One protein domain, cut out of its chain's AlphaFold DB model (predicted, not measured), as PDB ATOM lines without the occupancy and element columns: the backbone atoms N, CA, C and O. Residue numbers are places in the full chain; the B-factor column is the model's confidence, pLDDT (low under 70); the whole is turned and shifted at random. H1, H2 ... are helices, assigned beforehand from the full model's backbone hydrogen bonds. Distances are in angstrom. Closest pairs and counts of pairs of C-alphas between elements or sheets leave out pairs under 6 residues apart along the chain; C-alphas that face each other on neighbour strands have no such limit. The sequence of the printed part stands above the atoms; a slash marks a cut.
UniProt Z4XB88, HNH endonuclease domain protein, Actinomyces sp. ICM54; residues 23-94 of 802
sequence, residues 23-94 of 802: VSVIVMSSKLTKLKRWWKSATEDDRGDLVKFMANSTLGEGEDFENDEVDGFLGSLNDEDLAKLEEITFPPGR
ATOM      1  N   VAL A  23     115.749 126.334 131.706       83.00
ATOM      2  CA  VAL A  23     116.336 125.035 131.360       83.00
ATOM      3  C   VAL A  23     117.192 124.546 132.519       83.00
ATOM      4  O   VAL A  23     116.925 123.469 133.057       83.00
ATOM      5  N   SER A  24     118.116 125.377 133.008       88.50
ATOM      6  CA  SER A  24     118.913 125.034 134.191       88.50
ATOM      7  C   SER A  24     118.039 124.765 135.417       88.50
ATOM      8  O   SER A  24     118.291 123.816 136.159       88.50
ATOM      9  N   VAL A  25     116.962 125.530 135.635       83.25
ATOM     10  CA  VAL A  25     116.021 125.266 136.741       83.25
ATOM     11  C   VAL A  25     115.345 123.898 136.595       83.25
ATOM     12  O   VAL A  25     115.239 123.167 137.585       83.25
ATOM     13  N   ILE A  26     114.905 123.529 135.387       81.06
ATOM     14  CA  ILE A  26     114.288 122.225 135.104       81.06
ATOM     15  C   ILE A  26     115.289 121.103 135.379       81.06
ATOM     16  O   ILE A  26     114.983 120.219 136.186       81.06
ATOM     17  N   VAL A  27     116.492 121.185 134.807       85.75
ATOM     18  CA  VAL A  27     117.558 120.191 134.994       85.75
ATOM     19  C   VAL A  27     117.888 120.021 136.475       85.75
ATOM     20  O   VAL A  27     117.861 118.909 137.010       85.75
ATOM     21  N   MET A  28     118.086 121.128 137.188       88.69
ATOM     22  CA  MET A  28     118.399 121.119 138.617       88.69
ATOM     23  C   MET A  28     117.243 120.614 139.491       88.69
ATOM     24  O   MET A  28     117.466 120.123 140.605       88.69
ATOM     25  N   SER A  29     116.010 120.665 138.988       81.56
ATOM     26  CA  SER A  29     114.822 120.122 139.651       81.56
ATOM     27  C   SER A  29     114.513 118.660 139.305       81.56
ATOM     28  O   SER A  29     113.679 118.061 139.987       81.56
ATOM     29  N   SER A  30     115.194 118.076 138.310       82.44
ATOM     30  CA  SER A  30     114.936 116.715 137.819       82.44
ATOM     31  C   SER A  30     115.133 115.647 138.906       82.44
ATOM     32  O   SER A  30     115.709 115.895 139.967       82.44
ATOM     33  N   LYS A  31     114.654 114.423 138.682       82.12
ATOM     34  CA  LYS A  31     114.965 113.294 139.581       82.12
ATOM     35  C   LYS A  31     116.270 112.583 139.204       82.12
ATOM     36  O   LYS A  31     116.771 111.794 140.000       82.12
ATOM     37  N   LEU A  32     116.832 112.890 138.034       87.00
ATOM     38  CA  LEU A  32     118.033 112.260 137.499       87.00
ATOM     39  C   LEU A  32     119.283 112.908 138.112       87.00
ATOM     40  O   LEU A  32     119.752 113.964 137.690       87.00
ATOM     41  N   THR A  33     119.812 112.291 139.168       89.62
ATOM     42  CA  THR A  33     120.955 112.820 139.933       89.62
ATOM     43  C   THR A  33     122.240 112.887 139.111       89.62
ATOM     44  O   THR A  33     123.013 113.828 139.301       89.62
ATOM     45  N   LYS A  34     122.446 111.943 138.180       91.69
ATOM     46  CA  LYS A  34     123.569 111.948 137.229       91.69
ATOM     47  C   LYS A  34     123.554 113.201 136.353       91.69
ATOM     48  O   LYS A  34     124.545 113.922 136.340       91.69
ATOM     49  N   LEU A  35     122.405 113.524 135.752       91.56
ATOM     50  CA  LEU A  35     122.226 114.732 134.942       91.56
ATOM     51  C   LEU A  35     122.546 116.001 135.734       91.56
ATOM     52  O   LEU A  35     123.249 116.867 135.241       91.56
ATOM     53  N   LYS A  36     122.099 116.109 136.992       93.12
ATOM     54  CA  LYS A  36     122.435 117.279 137.828       93.12
ATOM     55  C   LYS A  36     123.921 117.409 138.108       93.12
ATOM     56  O   LYS A  36     124.416 118.523 138.251       93.12
ATOM     57  N   ARG A  37     124.602 116.281 138.316       92.88
ATOM     58  CA  ARG A  37     126.038 116.271 138.594       92.88
ATOM     59  C   ARG A  37     126.799 116.708 137.350       92.88
ATOM     60  O   ARG A  37     127.593 117.630 137.465       92.88
ATOM     61  N   TRP A  38     126.475 116.107 136.208       94.38
ATOM     62  CA  TRP A  38     127.056 116.459 134.918       94.38
ATOM     63  C   TRP A  38     126.789 117.924 134.561       94.38
ATOM     64  O   TRP A  38     127.724 118.672 134.321       94.38
ATOM     65  N   TRP A  39     125.544 118.398 134.691       94.31
ATOM     66  CA  TRP A  39     125.180 119.788 134.388       94.31
ATOM     67  C   TRP A  39     125.998 120.807 135.188       94.31
ATOM     68  O   TRP A  39     126.297 121.883 134.690       94.31
ATOM     69  N   LYS A  40     126.387 120.491 136.431       93.00
ATOM     70  CA  LYS A  40     127.229 121.380 137.247       93.00
ATOM     71  C   LYS A  40     128.684 121.432 136.787       93.00
ATOM     72  O   LYS A  40     129.311 122.464 137.001       93.00
ATOM     73  N   SER A  41     129.217 120.336 136.252       91.44
ATOM     74  CA  SER A  41     130.606 120.246 135.793       91.44
ATOM     75  C   SER A  41     130.780 120.620 134.322       91.44
ATOM     76  O   SER A  41     131.861 121.061 133.957       91.44
ATOM     77  N   ALA A  42     129.730 120.473 133.511       91.75
ATOM     78  CA  ALA A  42     129.719 120.777 132.084       91.75
ATOM     79  C   ALA A  42     129.888 122.279 131.807       91.75
ATOM     80  O   ALA A  42     129.414 123.116 132.594       91.75
ATOM     81  N   THR A  43     130.529 122.603 130.681       91.38
ATOM     82  CA  THR A  43     130.663 123.979 130.179       91.38
ATOM     83  C   THR A  43     129.324 124.512 129.652       91.38
ATOM     84  O   THR A  43     128.344 123.770 129.557       91.38
ATOM     85  N   GLU A  44     129.223 125.813 129.355       83.88
ATOM     86  CA  GLU A  44     127.992 126.350 128.751       83.88
ATOM     87  C   GLU A  44     127.726 125.777 127.355       83.88
ATOM     88  O   GLU A  44     126.567 125.502 127.039       83.88
ATOM     89  N   ASP A  45     128.781 125.519 126.580       83.38
ATOM     90  CA  ASP A  45     128.682 124.918 125.250       83.38
ATOM     91  C   ASP A  45     128.153 123.481 125.340       83.38
ATOM     92  O   ASP A  45     127.133 123.171 124.724       83.38
ATOM     93  N   ASP A  46     128.727 122.652 126.222       85.62
ATOM     94  CA  ASP A  46     128.272 121.268 126.436       85.62
ATOM     95  C   ASP A  46     126.813 121.211 126.910       85.62
ATOM     96  O   ASP A  46     126.012 120.391 126.454       85.62
ATOM     97  N   ARG A  47     126.422 122.113 127.823       89.81
ATOM     98  CA  ARG A  47     125.026 122.234 128.276       89.81
ATOM     99  C   ARG A  47     124.099 122.605 127.122       89.81
ATOM    100  O   ARG A  47     123.008 122.041 127.020       89.81
ATOM    101  N   GLY A  48     124.509 123.557 126.285       83.00
ATOM    102  CA  GLY A  48     123.768 123.966 125.095       83.00
ATOM    103  C   GLY A  48     123.600 122.812 124.110       83.00
ATOM    104  O   GLY A  48     122.511 122.610 123.574       83.00
ATOM    105  N   ASP A  49     124.642 122.015 123.939       78.50
ATOM    106  CA  ASP A  49     124.689 120.858 123.057       78.50
ATOM    107  C   ASP A  49     123.800 119.704 123.535       78.50
ATOM    108  O   ASP A  49     122.978 119.207 122.760       78.50
ATOM    109  N   LEU A  50     123.821 119.372 124.829       81.19
ATOM    110  CA  LEU A  50     122.862 118.419 125.397       81.19
ATOM    111  C   LEU A  50     121.410 118.899 125.209       81.19
ATOM    112  O   LEU A  50     120.518 118.102 124.915       81.19
ATOM    113  N   VAL A  51     121.146 120.205 125.347       81.62
ATOM    114  CA  VAL A  51     119.802 120.768 125.124       81.62
ATOM    115  C   VAL A  51     119.390 120.667 123.662       81.62
ATOM    116  O   VAL A  51     118.241 120.314 123.401       81.62
ATOM    117  N   LYS A  52     120.294 120.934 122.710       73.44
ATOM    118  CA  LYS A  52     120.031 120.745 121.274       73.44
ATOM    119  C   LYS A  52     119.696 119.288 120.975       73.44
ATOM    120  O   LYS A  52     118.680 119.041 120.334       73.44
ATOM    121  N   PHE A  53     120.481 118.344 121.493       70.94
ATOM    122  CA  PHE A  53     120.241 116.907 121.338       70.94
ATOM    123  C   PHE A  53     118.852 116.497 121.863       70.94
ATOM    124  O   PHE A  53     118.065 115.844 121.177       70.94
ATOM    125  N   MET A  54     118.499 116.957 123.065       70.12
ATOM    126  CA  MET A  54     117.201 116.671 123.684       70.12
ATOM    127  C   MET A  54     116.020 117.406 123.025       70.12
ATOM    128  O   MET A  54     114.893 116.924 123.083       70.12
ATOM    129  N   ALA A  55     116.237 118.579 122.424       63.84
ATOM    130  CA  ALA A  55     115.194 119.339 121.734       63.84
ATOM    131  C   ALA A  55     114.970 118.864 120.286       63.84
ATOM    132  O   ALA A  55     113.852 118.960 119.776       63.84
ATOM    133  N   ASN A  56     116.018 118.337 119.643       57.06
ATOM    134  CA  ASN A  56     116.043 117.886 118.252       57.06
ATOM    135  C   ASN A  56     116.171 116.360 118.140       57.06
ATOM    136  O   ASN A  56     116.860 115.875 117.250       57.06
ATOM    137  N   SER A  57     115.491 115.580 118.987       45.72
ATOM    138  CA  SER A  57     115.584 114.101 119.032       45.72
ATOM    139  C   SER A  57     115.127 113.356 117.755       45.72
ATOM    140  O   SER A  57     114.904 112.150 117.769       45.72
ATOM    141  N   THR A  58     114.985 114.066 116.637       40.75
ATOM    142  CA  THR A  58     115.007 113.537 115.275       40.75
ATOM    143  C   THR A  58     116.042 114.330 114.474       40.75
ATOM    144  O   THR A  58     115.676 115.251 113.740       40.75
ATOM    145  N   LEU A  59     117.326 113.999 114.632       37.97
ATOM    146  CA  LEU A  59     118.333 114.343 113.626       37.97
ATOM    147  C   LEU A  59     117.891 113.711 112.296       37.97
ATOM    148  O   LEU A  59     117.366 112.591 112.274       37.97
ATOM    149  N   GLY A  60     118.018 114.449 111.193       37.50
ATOM    150  CA  GLY A  60     117.823 113.877 109.860       37.50
ATOM    151  C   GLY A  60     118.891 112.816 109.585       37.50
ATOM    152  O   GLY A  60     119.985 112.895 110.139       37.50
ATOM    153  N   GLU A  61     118.597 111.818 108.743       32.53
ATOM    154  CA  GLU A  61     119.629 110.881 108.270       32.53
ATOM    155  C   GLU A  61     120.815 111.679 107.685       32.53
ATOM    156  O   GLU A  61     120.658 112.333 106.652       32.53
ATOM    157  N   GLY A  62     121.976 111.640 108.354       40.34
ATOM    158  CA  GLY A  62     123.228 112.264 107.900       40.34
ATOM    159  C   GLY A  62     123.707 113.521 108.647       40.34
ATOM    160  O   GLY A  62     124.668 114.128 108.182       40.34
ATOM    161  N   GLU A  63     123.084 113.932 109.758       42.12
ATOM    162  CA  GLU A  63     123.662 114.946 110.663       42.12
ATOM    163  C   GLU A  63     124.390 114.266 111.835       42.12
ATOM    164  O   GLU A  63     123.746 113.757 112.755       42.12
ATOM    165  N   ASP A  64     125.726 114.266 111.799       42.81
ATOM    166  CA  ASP A  64     126.569 113.781 112.895       42.81
ATOM    167  C   ASP A  64     126.704 114.876 113.965       42.81
ATOM    168  O   ASP A  64     127.167 115.987 113.702       42.81
ATOM    169  N   PHE A  65     126.253 114.571 115.181       49.25
ATOM    170  CA  PHE A  65     126.449 115.411 116.358       49.25
ATOM    171  C   PHE A  65     127.616 114.837 117.163       49.25
ATOM    172  O   PHE A  65     127.407 113.967 117.998       49.25
ATOM    173  N   GLU A  66     128.844 115.275 116.881       54.81
ATOM    174  CA  GLU A  66     130.039 114.825 117.608       54.81
ATOM    175  C   GLU A  66     130.321 115.771 118.786       54.81
ATOM    176  O   GLU A  66     130.958 116.813 118.629       54.81
ATOM    177  N   ASN A  67     129.826 115.426 119.979       65.19
ATOM    178  CA  ASN A  67     130.285 116.029 121.233       65.19
ATOM    179  C   ASN A  67     130.613 114.901 122.225       65.19
ATOM    180  O   ASN A  67     129.725 114.368 122.893       65.19
ATOM    181  N   ASP A  68     131.905 114.573 122.332       67.75
ATOM    182  CA  ASP A  68     132.437 113.467 123.142       67.75
ATOM    183  C   ASP A  68     132.019 113.529 124.624       67.75
ATOM    184  O   ASP A  68     131.851 112.494 125.273       67.75
ATOM    185  N   GLU A  69     131.824 114.731 125.180       78.44
ATOM    186  CA  GLU A  69     131.414 114.925 126.577       78.44
ATOM    187  C   GLU A  69     129.915 114.630 126.763       78.44
ATOM    188  O   GLU A  69     129.509 114.020 127.761       78.44
ATOM    189  N   VAL A  70     129.083 115.018 125.789       75.62
ATOM    190  CA  VAL A  70     127.649 114.687 125.763       75.62
ATOM    191  C   VAL A  70     127.449 113.192 125.508       75.62
ATOM    192  O   VAL A  70     126.676 112.556 126.228       75.62
ATOM    193  N   ASP A  71     128.188 112.605 124.568       66.69
ATOM    194  CA  ASP A  71     128.141 111.171 124.267       66.69
ATOM    195  C   ASP A  71     128.648 110.326 125.439       66.69
ATOM    196  O   ASP A  71     128.014 109.335 125.821       66.69
ATOM    197  N   GLY A  72     129.732 110.755 126.090       70.50
ATOM    198  CA  GLY A  72     130.236 110.139 127.315       70.50
ATOM    199  C   GLY A  72     129.211 110.180 128.452       70.50
ATOM    200  O   GLY A  72     129.028 109.192 129.174       70.50
ATOM    201  N   PHE A  73     128.475 111.287 128.590       81.88
ATOM    202  CA  PHE A  73     127.375 111.383 129.545       81.88
ATOM    203  C   PHE A  73     126.217 110.446 129.191       81.88
ATOM    204  O   PHE A  73     125.777 109.693 130.066       81.88
ATOM    205  N   LEU A  74     125.737 110.453 127.945       73.69
ATOM    206  CA  LEU A  74     124.631 109.606 127.489       73.69
ATOM    207  C   LEU A  74     124.974 108.115 127.614       73.69
ATOM    208  O   LEU A  74     124.161 107.346 128.124       73.69
ATOM    209  N   GLY A  75     126.206 107.725 127.276       67.62
ATOM    210  CA  GLY A  75     126.723 106.365 127.454       67.62
ATOM    211  C   GLY A  75     126.840 105.921 128.918       67.62
ATOM    212  O   GLY A  75     126.876 104.726 129.205       67.62
ATOM    213  N   SER A  76     126.851 106.861 129.872       79.00
ATOM    214  CA  SER A  76     126.856 106.560 131.312       79.00
ATOM    215  C   SER A  76     125.462 106.261 131.899       79.00
ATOM    216  O   SER A  76     125.337 105.893 133.083       79.00
ATOM    217  N   LEU A  77     124.398 106.454 131.113       78.44
ATOM    218  CA  LEU A  77     123.008 106.239 131.517       78.44
ATOM    219  C   LEU A  77     122.575 104.797 131.217       78.44
ATOM    220  O   LEU A  77     122.935 104.220 130.199       78.44
ATOM    221  N   ASN A  78     121.794 104.201 132.120       77.50
ATOM    222  CA  ASN A  78     121.124 102.921 131.874       77.50
ATOM    223  C   ASN A  78     119.695 103.151 131.344       77.50
ATOM    224  O   ASN A  78     119.216 104.284 131.343       77.50
ATOM    225  N   ASP A  79     118.980 102.090 130.964       63.47
ATOM    226  CA  ASP A  79     117.613 102.189 130.421       63.47
ATOM    227  C   ASP A  79     116.632 102.947 131.342       63.47
ATOM    228  O   ASP A  79     115.761 103.679 130.874       63.47
ATOM    229  N   GLU A  80     116.778 102.815 132.665       70.75
ATOM    230  CA  GLU A  80     115.938 103.528 133.637       70.75
ATOM    231  C   GLU A  80     116.277 105.028 133.701       70.75
ATOM    232  O   GLU A  80     115.394 105.874 133.865       70.75
ATOM    233  N   ASP A  81     117.558 105.373 133.585       74.44
ATOM    234  CA  ASP A  81     118.044 106.747 133.531       74.44
ATOM    235  C   ASP A  81     117.658 107.419 132.205       74.44
ATOM    236  O   ASP A  81     117.259 108.585 132.223       74.44
ATOM    237  N   LEU A  82     117.706 106.685 131.086       70.81
ATOM    238  CA  LEU A  82     117.248 107.138 129.769       70.81
ATOM    239  C   LEU A  82     115.745 107.427 129.775       70.81
ATOM    240  O   LEU A  82     115.336 108.515 129.379       70.81
ATOM    241  N   ALA A  83     114.929 106.533 130.344       67.06
ATOM    242  CA  ALA A  83     113.497 106.783 130.505       67.06
ATOM    243  C   ALA A  83     113.219 108.053 131.338       67.06
ATOM    244  O   ALA A  83     112.352 108.857 131.000       67.06
ATOM    245  N   LYS A  84     113.989 108.290 132.411       74.56
ATOM    246  CA  LYS A  84     113.885 109.523 133.218       74.56
ATOM    247  C   LYS A  84     114.362 110.767 132.472       74.56
ATOM    248  O   LYS A  84     113.894 111.859 132.794       74.56
ATOM    249  N   LEU A  85     115.318 110.627 131.555       73.81
ATOM    250  CA  LEU A  85     115.799 111.712 130.704       73.81
ATOM    251  C   LEU A  85     114.723 112.103 129.678       73.81
ATOM    252  O   LEU A  85     114.449 113.290 129.532       73.81
ATOM    253  N   GLU A  86     114.049 111.123 129.065       67.25
ATOM    254  CA  GLU A  86     112.921 111.336 128.142       67.25
ATOM    255  C   GLU A  86     111.708 112.009 128.812       67.25
ATOM    256  O   GLU A  86     110.980 112.772 128.177       67.25
ATOM    257  N   GLU A  87     111.492 111.788 130.115       71.19
ATOM    258  CA  GLU A  87     110.445 112.482 130.882       71.19
ATOM    259  C   GLU A  87     110.706 113.993 131.052       71.19
ATOM    260  O   GLU A  87     109.792 114.749 131.408       71.19
ATOM    261  N   ILE A  88     111.940 114.466 130.839       74.06
ATOM    262  CA  ILE A  88     112.287 115.881 130.996       74.06
ATOM    263  C   ILE A  88     111.809 116.659 129.773       74.06
ATOM    264  O   ILE A  88     112.355 116.562 128.683       74.06
ATOM    265  N   THR A  89     110.808 117.511 129.979       67.94
ATOM    266  CA  THR A  89     110.306 118.417 128.941       67.94
ATOM    267  C   THR A  89     110.872 119.823 129.132       67.94
ATOM    268  O   THR A  89     110.603 120.472 130.148       67.94
ATOM    269  N   PHE A  90     111.623 120.314 128.146       76.12
ATOM    270  CA  PHE A  90     112.085 121.702 128.106       76.12
ATOM    271  C   PHE A  90     110.988 122.674 127.646       76.12
ATOM    272  O   PHE A  90     109.976 122.246 127.083       76.12
ATOM    273  N   PRO A  91     111.136 123.988 127.915       66.50
ATOM    274  CA  PRO A  91     110.170 124.982 127.472       66.50
ATOM    275  C   PRO A  91     109.998 124.923 125.945       66.50
ATOM    276  O   PRO A  91     110.990 125.041 125.226       66.50
ATOM    277  N   PRO A  92     108.770 124.735 125.434       59.25
ATOM    278  CA  PRO A  92     108.535 124.693 124.001       59.25
ATOM    279  C   PRO A  92     108.603 126.101 123.403       59.25
ATOM    280  O   PRO A  92     108.253 127.086 124.056       59.25
ATOM    281  N   GLY A  93     108.975 126.183 122.128       60.22
ATOM    282  CA  GLY A  93     108.973 127.423 121.358       60.22
ATOM    283  C   GLY A  93     110.236 127.587 120.524       60.22
ATOM    284  O   GLY A  93     111.245 126.930 120.759       60.22
ATOM    285  N   ARG A  94     110.169 128.474 119.531       66.75
ATOM    286  CA  ARG A  94     111.336 128.928 118.770       66.75
ATOM    287  C   ARG A  94     111.608 130.381 119.133       66.75
ATOM    288  O   ARG A  94     110.673 131.173 119.254       66.75
TER     289      ARG A  94
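Overview. This is residues 23 to 94 of the 802 residues of the protein "HNH endonuclease domain protein" of Actinomyces sp. ICM54 (UniProt Z4XB88). Five short helices make a small cluster with few contacts: H2, H3 and H4 form a triangle, H1 packs on H2, and H5 lies near H2. From the link between H3 and H4, residues 58 to 64 stick out as a loop. The printed part has 72 residues, with five named helices in the order H1 to H5 and no named strand, and its class is all helix. It is compact, with a radius of gyration of the C-alphas of 11.9 A, and spans 33 by 28 by 25 A.

Along the chain. The longest helix, H3, holds residues 44 to 55 and measures 16.2 A from first to last C-alpha. H2 is residues 33 to 41, 12.9 A; H4 is residues 68 to 75, 10.1 A. H1 is residues 23 to 29, 9.8 A, beginning at C-alpha 23 (116.336, 125.035, 131.360). H5 is residues 79 to 86, 10.5 A, ending at C-alpha 86 (112.921, 111.336, 128.142).

Arrangement. H3 touches H4 with residues 46 to 50 alone; the closest C-alphas, of Leu 50 and Val 70, are 6.1 A apart. Their steep tilt is 46 degrees, the same way. H2 and H4 are close but not clearly touching, with a shallow tilt of 9 degrees, opposite ways; their closest C-alphas, Trp 38 and Phe 73, are 7.4 A apart. H2 and H3 are also close but not clearly touching, their closest C-alphas, Trp 39 and Arg 47, at 6.6 A. H1 touches H2, with C-alphas of Met 28 and Lys 36 closest at 5.6 A. H5 and H2 are near each other. In H1 to H5 every O i to N i+4 pair is within hydrogen-bond range.

Size, cuts and confidence. The C-alphas of Ser 29 and Gly 62, the two farthest apart, are 33.8 A apart. The printed part has no cut. The link from H3 to H4 is long, with 12 residues. Mean pLDDT of the printed part is 73.2; residues 55 to 68 and 91 to 94 are among those under 70.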